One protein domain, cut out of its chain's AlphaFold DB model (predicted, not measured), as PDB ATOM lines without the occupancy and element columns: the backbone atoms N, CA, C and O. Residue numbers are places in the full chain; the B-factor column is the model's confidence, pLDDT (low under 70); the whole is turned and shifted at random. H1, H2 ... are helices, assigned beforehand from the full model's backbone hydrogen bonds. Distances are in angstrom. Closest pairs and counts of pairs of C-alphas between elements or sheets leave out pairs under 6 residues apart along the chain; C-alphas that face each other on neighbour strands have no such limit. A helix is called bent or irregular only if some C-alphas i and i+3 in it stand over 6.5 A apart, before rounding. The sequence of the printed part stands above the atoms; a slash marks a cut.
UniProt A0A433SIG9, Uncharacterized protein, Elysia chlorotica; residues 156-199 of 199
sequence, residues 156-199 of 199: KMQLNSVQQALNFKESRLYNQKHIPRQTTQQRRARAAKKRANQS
ATOM      1  N   LYS A 156       5.433 -10.574 -25.989       78.38
ATOM      2  CA  LYS A 156       5.453  -9.158 -26.398       78.38
ATOM      3  C   LYS A 156       6.559  -8.835 -27.396       78.38
ATOM      4  O   LYS A 156       6.367  -7.949 -28.222       78.38
ATOM      5  N   MET A 157       7.696  -9.523 -27.313       77.62
ATOM      6  CA  MET A 157       8.823  -9.322 -28.230       77.62
ATOM      7  C   MET A 157       8.543  -9.877 -29.630       77.62
ATOM      8  O   MET A 157       9.099  -9.372 -30.598       77.62
ATOM      9  N   GLN A 158       7.653 -10.865 -29.747       83.69
ATOM     10  CA  GLN A 158       7.269 -11.480 -31.022       83.69
ATOM     11  C   GLN A 158       6.166 -10.714 -31.783       83.69
ATOM     12  O   GLN A 158       5.822 -11.089 -32.902       83.69
ATOM     13  N   LEU A 159       5.603  -9.642 -31.213       86.62
ATOM     14  CA  LEU A 159       4.515  -8.891 -31.846       86.62
ATOM     15  C   LEU A 159       5.026  -7.942 -32.933       86.62
ATOM     16  O   LEU A 159       5.933  -7.143 -32.696       86.62
ATOM     17  N   ASN A 160       4.342  -7.941 -34.080       91.62
ATOM     18  CA  ASN A 160       4.544  -6.950 -35.140       91.62
ATOM     19  C   ASN A 160       4.158  -5.534 -34.649       91.62
ATOM     20  O   ASN A 160       3.272  -5.390 -33.803       91.62
ATOM     21  N   SER A 161       4.763  -4.473 -35.195       92.12
ATOM     22  CA  SER A 161       4.522  -3.074 -34.792       92.12
ATOM     23  C   SER A 161       3.036  -2.696 -34.828       92.12
ATOM     24  O   SER A 161       2.535  -2.034 -33.919       92.12
ATOM     25  N   VAL A 162       2.302  -3.200 -35.824       92.94
ATOM     26  CA  VAL A 162       0.852  -3.005 -35.960       92.94
ATOM     27  C   VAL A 162       0.093  -3.657 -34.801       92.94
ATOM     28  O   VAL A 162      -0.797  -3.037 -34.221       92.94
ATOM     29  N   GLN A 163       0.469  -4.876 -34.410       92.12
ATOM     30  CA  GLN A 163      -0.139  -5.583 -33.279       92.12
ATOM     31  C   GLN A 163       0.215  -4.914 -31.947       92.12
ATOM     32  O   GLN A 163      -0.635  -4.806 -31.066       92.12
ATOM     33  N   GLN A 164       1.439  -4.400 -31.804       90.88
ATOM     34  CA  GLN A 164       1.833  -3.622 -30.629       90.88
ATOM     35  C   GLN A 164       1.001  -2.340 -30.504       90.88
ATOM     36  O   GLN A 164       0.497  -2.039 -29.420       90.88
ATOM     37  N   ALA A 165       0.807  -1.613 -31.609       90.88
ATOM     38  CA  ALA A 165      -0.023  -0.412 -31.642       90.88
ATOM     39  C   ALA A 165      -1.496  -0.723 -31.329       90.88
ATOM     40  O   ALA A 165      -2.143   0.024 -30.589       90.88
ATOM     41  N   LEU A 166      -2.012  -1.846 -31.834       92.31
ATOM     42  CA  LEU A 166      -3.364  -2.319 -31.551       92.31
ATOM     43  C   LEU A 166      -3.525  -2.661 -30.061       92.31
ATOM     44  O   LEU A 166      -4.383  -2.079 -29.400       92.31
ATOM     45  N   ASN A 167      -2.639  -3.486 -29.499       88.94
ATOM     46  CA  ASN A 167      -2.648  -3.845 -28.075       88.94
ATOM     47  C   ASN A 167      -2.500  -2.611 -27.168       88.94
ATOM     48  O   ASN A 167      -3.121  -2.507 -26.103       88.94
ATOM     49  N   PHE A 168      -1.689  -1.634 -27.583       88.06
ATOM     50  CA  PHE A 168      -1.572  -0.357 -26.887       88.06
ATOM     51  C   PHE A 168      -2.897   0.409 -26.905       88.06
ATOM     52  O   PHE A 168      -3.359   0.855 -25.852       88.06
ATOM     53  N   LYS A 169      -3.539   0.531 -28.072       89.19
ATOM     54  CA  LYS A 169      -4.842   1.190 -28.205       89.19
ATOM     55  C   LYS A 169      -5.897   0.496 -27.347       89.19
ATOM     56  O   LYS A 169      -6.614   1.173 -26.617       89.19
ATOM     57  N   GLU A 170      -5.955  -0.830 -27.362       89.44
ATOM     58  CA  GLU A 170      -6.907  -1.600 -26.560       89.44
ATOM     59  C   GLU A 170      -6.695  -1.426 -25.060       89.44
ATOM     60  O   GLU A 170      -7.631  -1.090 -24.330       89.44
ATOM     61  N   SER A 171      -5.452  -1.561 -24.595       86.25
ATOM     62  CA  SER A 171      -5.119  -1.411 -23.176       86.25
ATOM     63  C   SER A 171      -5.321   0.014 -22.648       86.25
ATOM     64  O   SER A 171      -5.679   0.190 -21.483       86.25
ATOM     65  N   ARG A 172      -5.105   1.039 -23.482       81.88
ATOM     66  CA  ARG A 172      -5.178   2.452 -23.075       81.88
ATOM     67  C   ARG A 172      -6.553   3.076 -23.251       81.88
ATOM     68  O   ARG A 172      -6.941   3.890 -22.416       81.88
ATOM     69  N   LEU A 173      -7.254   2.740 -24.331       81.56
ATOM     70  CA  LEU A 173      -8.494   3.407 -24.720       81.56
ATOM     71  C   LEU A 173      -9.733   2.643 -24.251       81.56
ATOM     72  O   LEU A 173     -10.653   3.257 -23.706       81.56
ATOM     73  N   TYR A 174      -9.745   1.319 -24.435       82.56
ATOM     74  CA  TYR A 174     -10.931   0.488 -24.217       82.56
ATOM     75  C   TYR A 174     -10.913  -0.220 -22.853       82.56
ATOM     76  O   TYR A 174     -11.940  -0.294 -22.184       82.56
ATOM     77  N   ASN A 175      -9.739  -0.610 -22.350       76.50
ATOM     78  CA  ASN A 175      -9.595  -1.276 -21.052       76.50
ATOM     79  C   ASN A 175      -9.342  -0.294 -19.893       76.50
ATOM     80  O   ASN A 175      -8.403  -0.447 -19.110       76.50
ATOM     81  N   GLN A 176     -10.221   0.704 -19.727       69.88
ATOM     82  CA  GLN A 176     -10.103   1.729 -18.670       69.88
ATOM     83  C   GLN A 176     -10.081   1.149 -17.244       69.88
ATOM     84  O   GLN A 176      -9.523   1.764 -16.337       69.88
ATOM     85  N   LYS A 177     -10.613  -0.065 -17.044       74.75
ATOM     86  CA  LYS A 177     -10.520  -0.815 -15.779       74.75
ATOM     87  C   LYS A 177      -9.067  -1.105 -15.369       74.75
ATOM     88  O   LYS A 177      -8.772  -1.169 -14.179       74.75
ATOM     89  N   HIS A 178      -8.156  -1.240 -16.334       70.00
ATOM     90  CA  HIS A 178      -6.738  -1.526 -16.101       70.00
ATOM     91  C   HIS A 178      -5.905  -0.259 -15.809       70.00
ATOM     92  O   HIS A 178      -4.761  -0.348 -15.358       70.00
ATOM     93  N   ILE A 179      -6.462   0.939 -16.025       75.81
ATOM     94  CA  ILE A 179      -5.802   2.220 -15.727       75.81
ATOM     95  C   ILE A 179      -6.657   2.973 -14.707       75.81
ATOM     96  O   ILE A 179      -7.399   3.893 -15.062       75.81
ATOM     97  N   PRO A 180      -6.581   2.591 -13.419       78.31
ATOM     98  CA  PRO A 180      -7.357   3.254 -12.389       78.31
ATOM     99  C   PRO A 180      -6.939   4.721 -12.292       78.31
ATOM    100  O   PRO A 180      -5.750   5.049 -12.222       78.31
ATOM    101  N   ARG A 181      -7.927   5.618 -12.259       82.56
ATOM    102  CA  ARG A 181      -7.693   7.033 -11.965       82.56
ATOM    103  C   ARG A 181      -7.198   7.140 -10.525       82.56
ATOM    104  O   ARG A 181      -7.918   6.788  -9.598       82.56
ATOM    105  N   GLN A 182      -5.964   7.605 -10.346       88.75
ATOM    106  CA  GLN A 182      -5.362   7.787  -9.026       88.75
ATOM    107  C   GLN A 182      -5.359   9.262  -8.647       88.75
ATOM    108  O   GLN A 182      -5.011  10.121  -9.460       88.75
ATOM    109  N   THR A 183      -5.701   9.558  -7.395       94.25
ATOM    110  CA  THR A 183      -5.568  10.918  -6.865       94.25
ATOM    111  C   THR A 183      -4.092  11.271  -6.661       94.25
ATOM    112  O   THR A 183      -3.222  10.404  -6.513       94.25
ATOM    113  N   THR A 184      -3.777  12.566  -6.616       93.50
ATOM    114  CA  THR A 184      -2.418  13.057  -6.332       93.50
ATOM    115  C   THR A 184      -1.879  12.537  -4.999       93.50
ATOM    116  O   THR A 184      -0.692  12.215  -4.907       93.50
ATOM    117  N   GLN A 185      -2.743  12.385  -3.993       95.62
ATOM    118  CA  GLN A 185      -2.397  11.812  -2.693       95.62
ATOM    119  C   GLN A 185      -2.009  10.330  -2.800       95.62
ATOM    120  O   GLN A 185      -0.948   9.944  -2.312       95.62
ATOM    121  N   GLN A 186      -2.804   9.513  -3.502       95.19
ATOM    122  CA  GLN A 186      -2.495   8.095  -3.728       95.19
ATOM    123  C   GLN A 186      -1.172   7.916  -4.482       95.19
ATOM    124  O   GLN A 186      -0.353   7.066  -4.125       95.19
ATOM    125  N   ARG A 187      -0.919   8.767  -5.485       93.19
ATOM    126  CA  ARG A 187       0.342   8.764  -6.238       93.19
ATOM    127  C   ARG A 187       1.542   9.055  -5.333       93.19
ATOM    128  O   ARG A 187       2.551   8.356  -5.424       93.19
ATOM    129  N   ARG A 188       1.432  10.053  -4.445       95.88
ATOM    130  CA  ARG A 188       2.479  10.391  -3.462       95.88
ATOM    131  C   ARG A 188       2.718   9.251  -2.471       95.88
ATOM    132  O   ARG A 188       3.868   8.875  -2.269       95.88
ATOM    133  N   ALA A 189       1.658   8.652  -1.929       94.50
ATOM    134  CA  ALA A 189       1.763   7.529  -0.995       94.50
ATOM    135  C   ALA A 189       2.456   6.310  -1.628       94.50
ATOM    136  O   ALA A 189       3.359   5.720  -1.036       94.50
ATOM    137  N   ARG A 190       2.106   5.967  -2.876       92.56
ATOM    138  CA  ARG A 190       2.756   4.871  -3.611       92.56
ATOM    139  C   ARG A 190       4.239   5.144  -3.866       92.56
ATOM    140  O   ARG A 190       5.049   4.228  -3.755       92.56
ATOM    141  N   ALA A 191       4.594   6.382  -4.213       94.19
ATOM    142  CA  ALA A 191       5.985   6.774  -4.421       94.19
ATOM    143  C   ALA A 191       6.802   6.694  -3.121       94.19
ATOM    144  O   ALA A 191       7.910   6.166  -3.139       94.19
ATOM    145  N   ALA A 192       6.238   7.147  -1.998       94.81
ATOM    146  CA  ALA A 192       6.868   7.027  -0.685       94.81
ATOM    147  C   ALA A 192       7.093   5.556  -0.294       94.81
ATOM    148  O   ALA A 192       8.206   5.192   0.073       94.81
ATOM    149  N   LYS A 193       6.085   4.689  -0.478       95.75
ATOM    150  CA  LYS A 193       6.207   3.242  -0.223       95.75
ATOM    151  C   LYS A 193       7.298   2.586  -1.073       95.75
ATOM    152  O   LYS A 193       8.055   1.768  -0.574       95.75
ATOM    153  N   LYS A 194       7.399   2.948  -2.357       94.38
ATOM    154  CA  LYS A 194       8.466   2.432  -3.228       94.38
ATOM    155  C   LYS A 194       9.856   2.839  -2.746       94.38
ATOM    156  O   LYS A 194      10.741   2.000  -2.761       94.38
ATOM    157  N   ARG A 195      10.029   4.095  -2.320       93.56
ATOM    158  CA  ARG A 195      11.306   4.579  -1.776       93.56
ATOM    159  C   ARG A 195      11.700   3.821  -0.509       93.56
ATOM    160  O   ARG A 195      12.841   3.411  -0.409       93.56
ATOM    161  N   ALA A 196      10.749   3.581   0.393       91.50
ATOM    162  CA  ALA A 196      10.993   2.837   1.630       91.50
ATOM    163  C   ALA A 196      11.354   1.357   1.407       91.50
ATOM    164  O   ALA A 196      12.084   0.787   2.196       91.50
ATOM    165  N   ASN A 197      10.858   0.728   0.337       86.25
ATOM    166  CA  ASN A 197      11.210  -0.659   0.001       86.25
ATOM    167  C   ASN A 197      12.546  -0.787  -0.755       86.25
ATOM    168  O   ASN A 197      12.977  -1.902  -1.031       86.25
ATOM    169  N   GLN A 198      13.126   0.333  -1.189       80.44
ATOM    170  CA  GLN A 198      14.402   0.385  -1.909       80.44
ATOM    171  C   GLN A 198      15.563   0.856  -1.020       80.44
ATOM    172  O   GLN A 198      16.706   0.776  -1.463       80.44
ATOM    173  N   SER A 199      15.267   1.370   0.180       58.97
ATOM    174  CA  SER A 199      16.228   1.687   1.245       58.97
ATOM    175  C   SER A 199      16.411   0.499   2.172       58.97
ATOM    176  O   SER A 199      17.569   0.227   2.537       58.97
TER     177      SER A 199
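AT A GLANCE: This is residues 156 to 199 of the 199 residues of an uncharacterized protein of Elysia chlorotica (UniProt A0A433SIG9). Two helices, H1 and H2, form the arms of a wide, open U, with the link of residues 175 to 183 as its base and no contact between the arms. A short hook of residues 156 to 160 precedes H1. The printed part has 44 residues with two named helices, H1 then H2, and no named strand; the class is all helix. It is extended, with a radius of gyration of the C-alphas of 15.5 A, and flat, spanning 39 by 24 by 11 A.

IN THESE COORDINATES: H1, residues 161 to 174, begins at C-alpha 161 (4.522, -3.074, -34.792) and is 19.1 A long. It is neither bent nor irregular, but only just: C-alphas 171 and 174 are 6.2 A apart. H2, residues 184 to 196, is 18.6 A long and ends at C-alpha 196 (10.993, 2.837, 1.630).

HOW THE PARTS SIT: H1 and H2 are apart, joined by a short link of 9 residues. In both, every O i to N i+4 pair is within hydrogen-bond range. Residues 180 to 199, of which 184 to 196 belong to H2, stand free.

THE WHOLE: The C-alphas farthest apart, of Val 162 and Ser 199, are 40.5 A apart. The printed part has no cut. Residues 176 and 199 have pLDDT under 70.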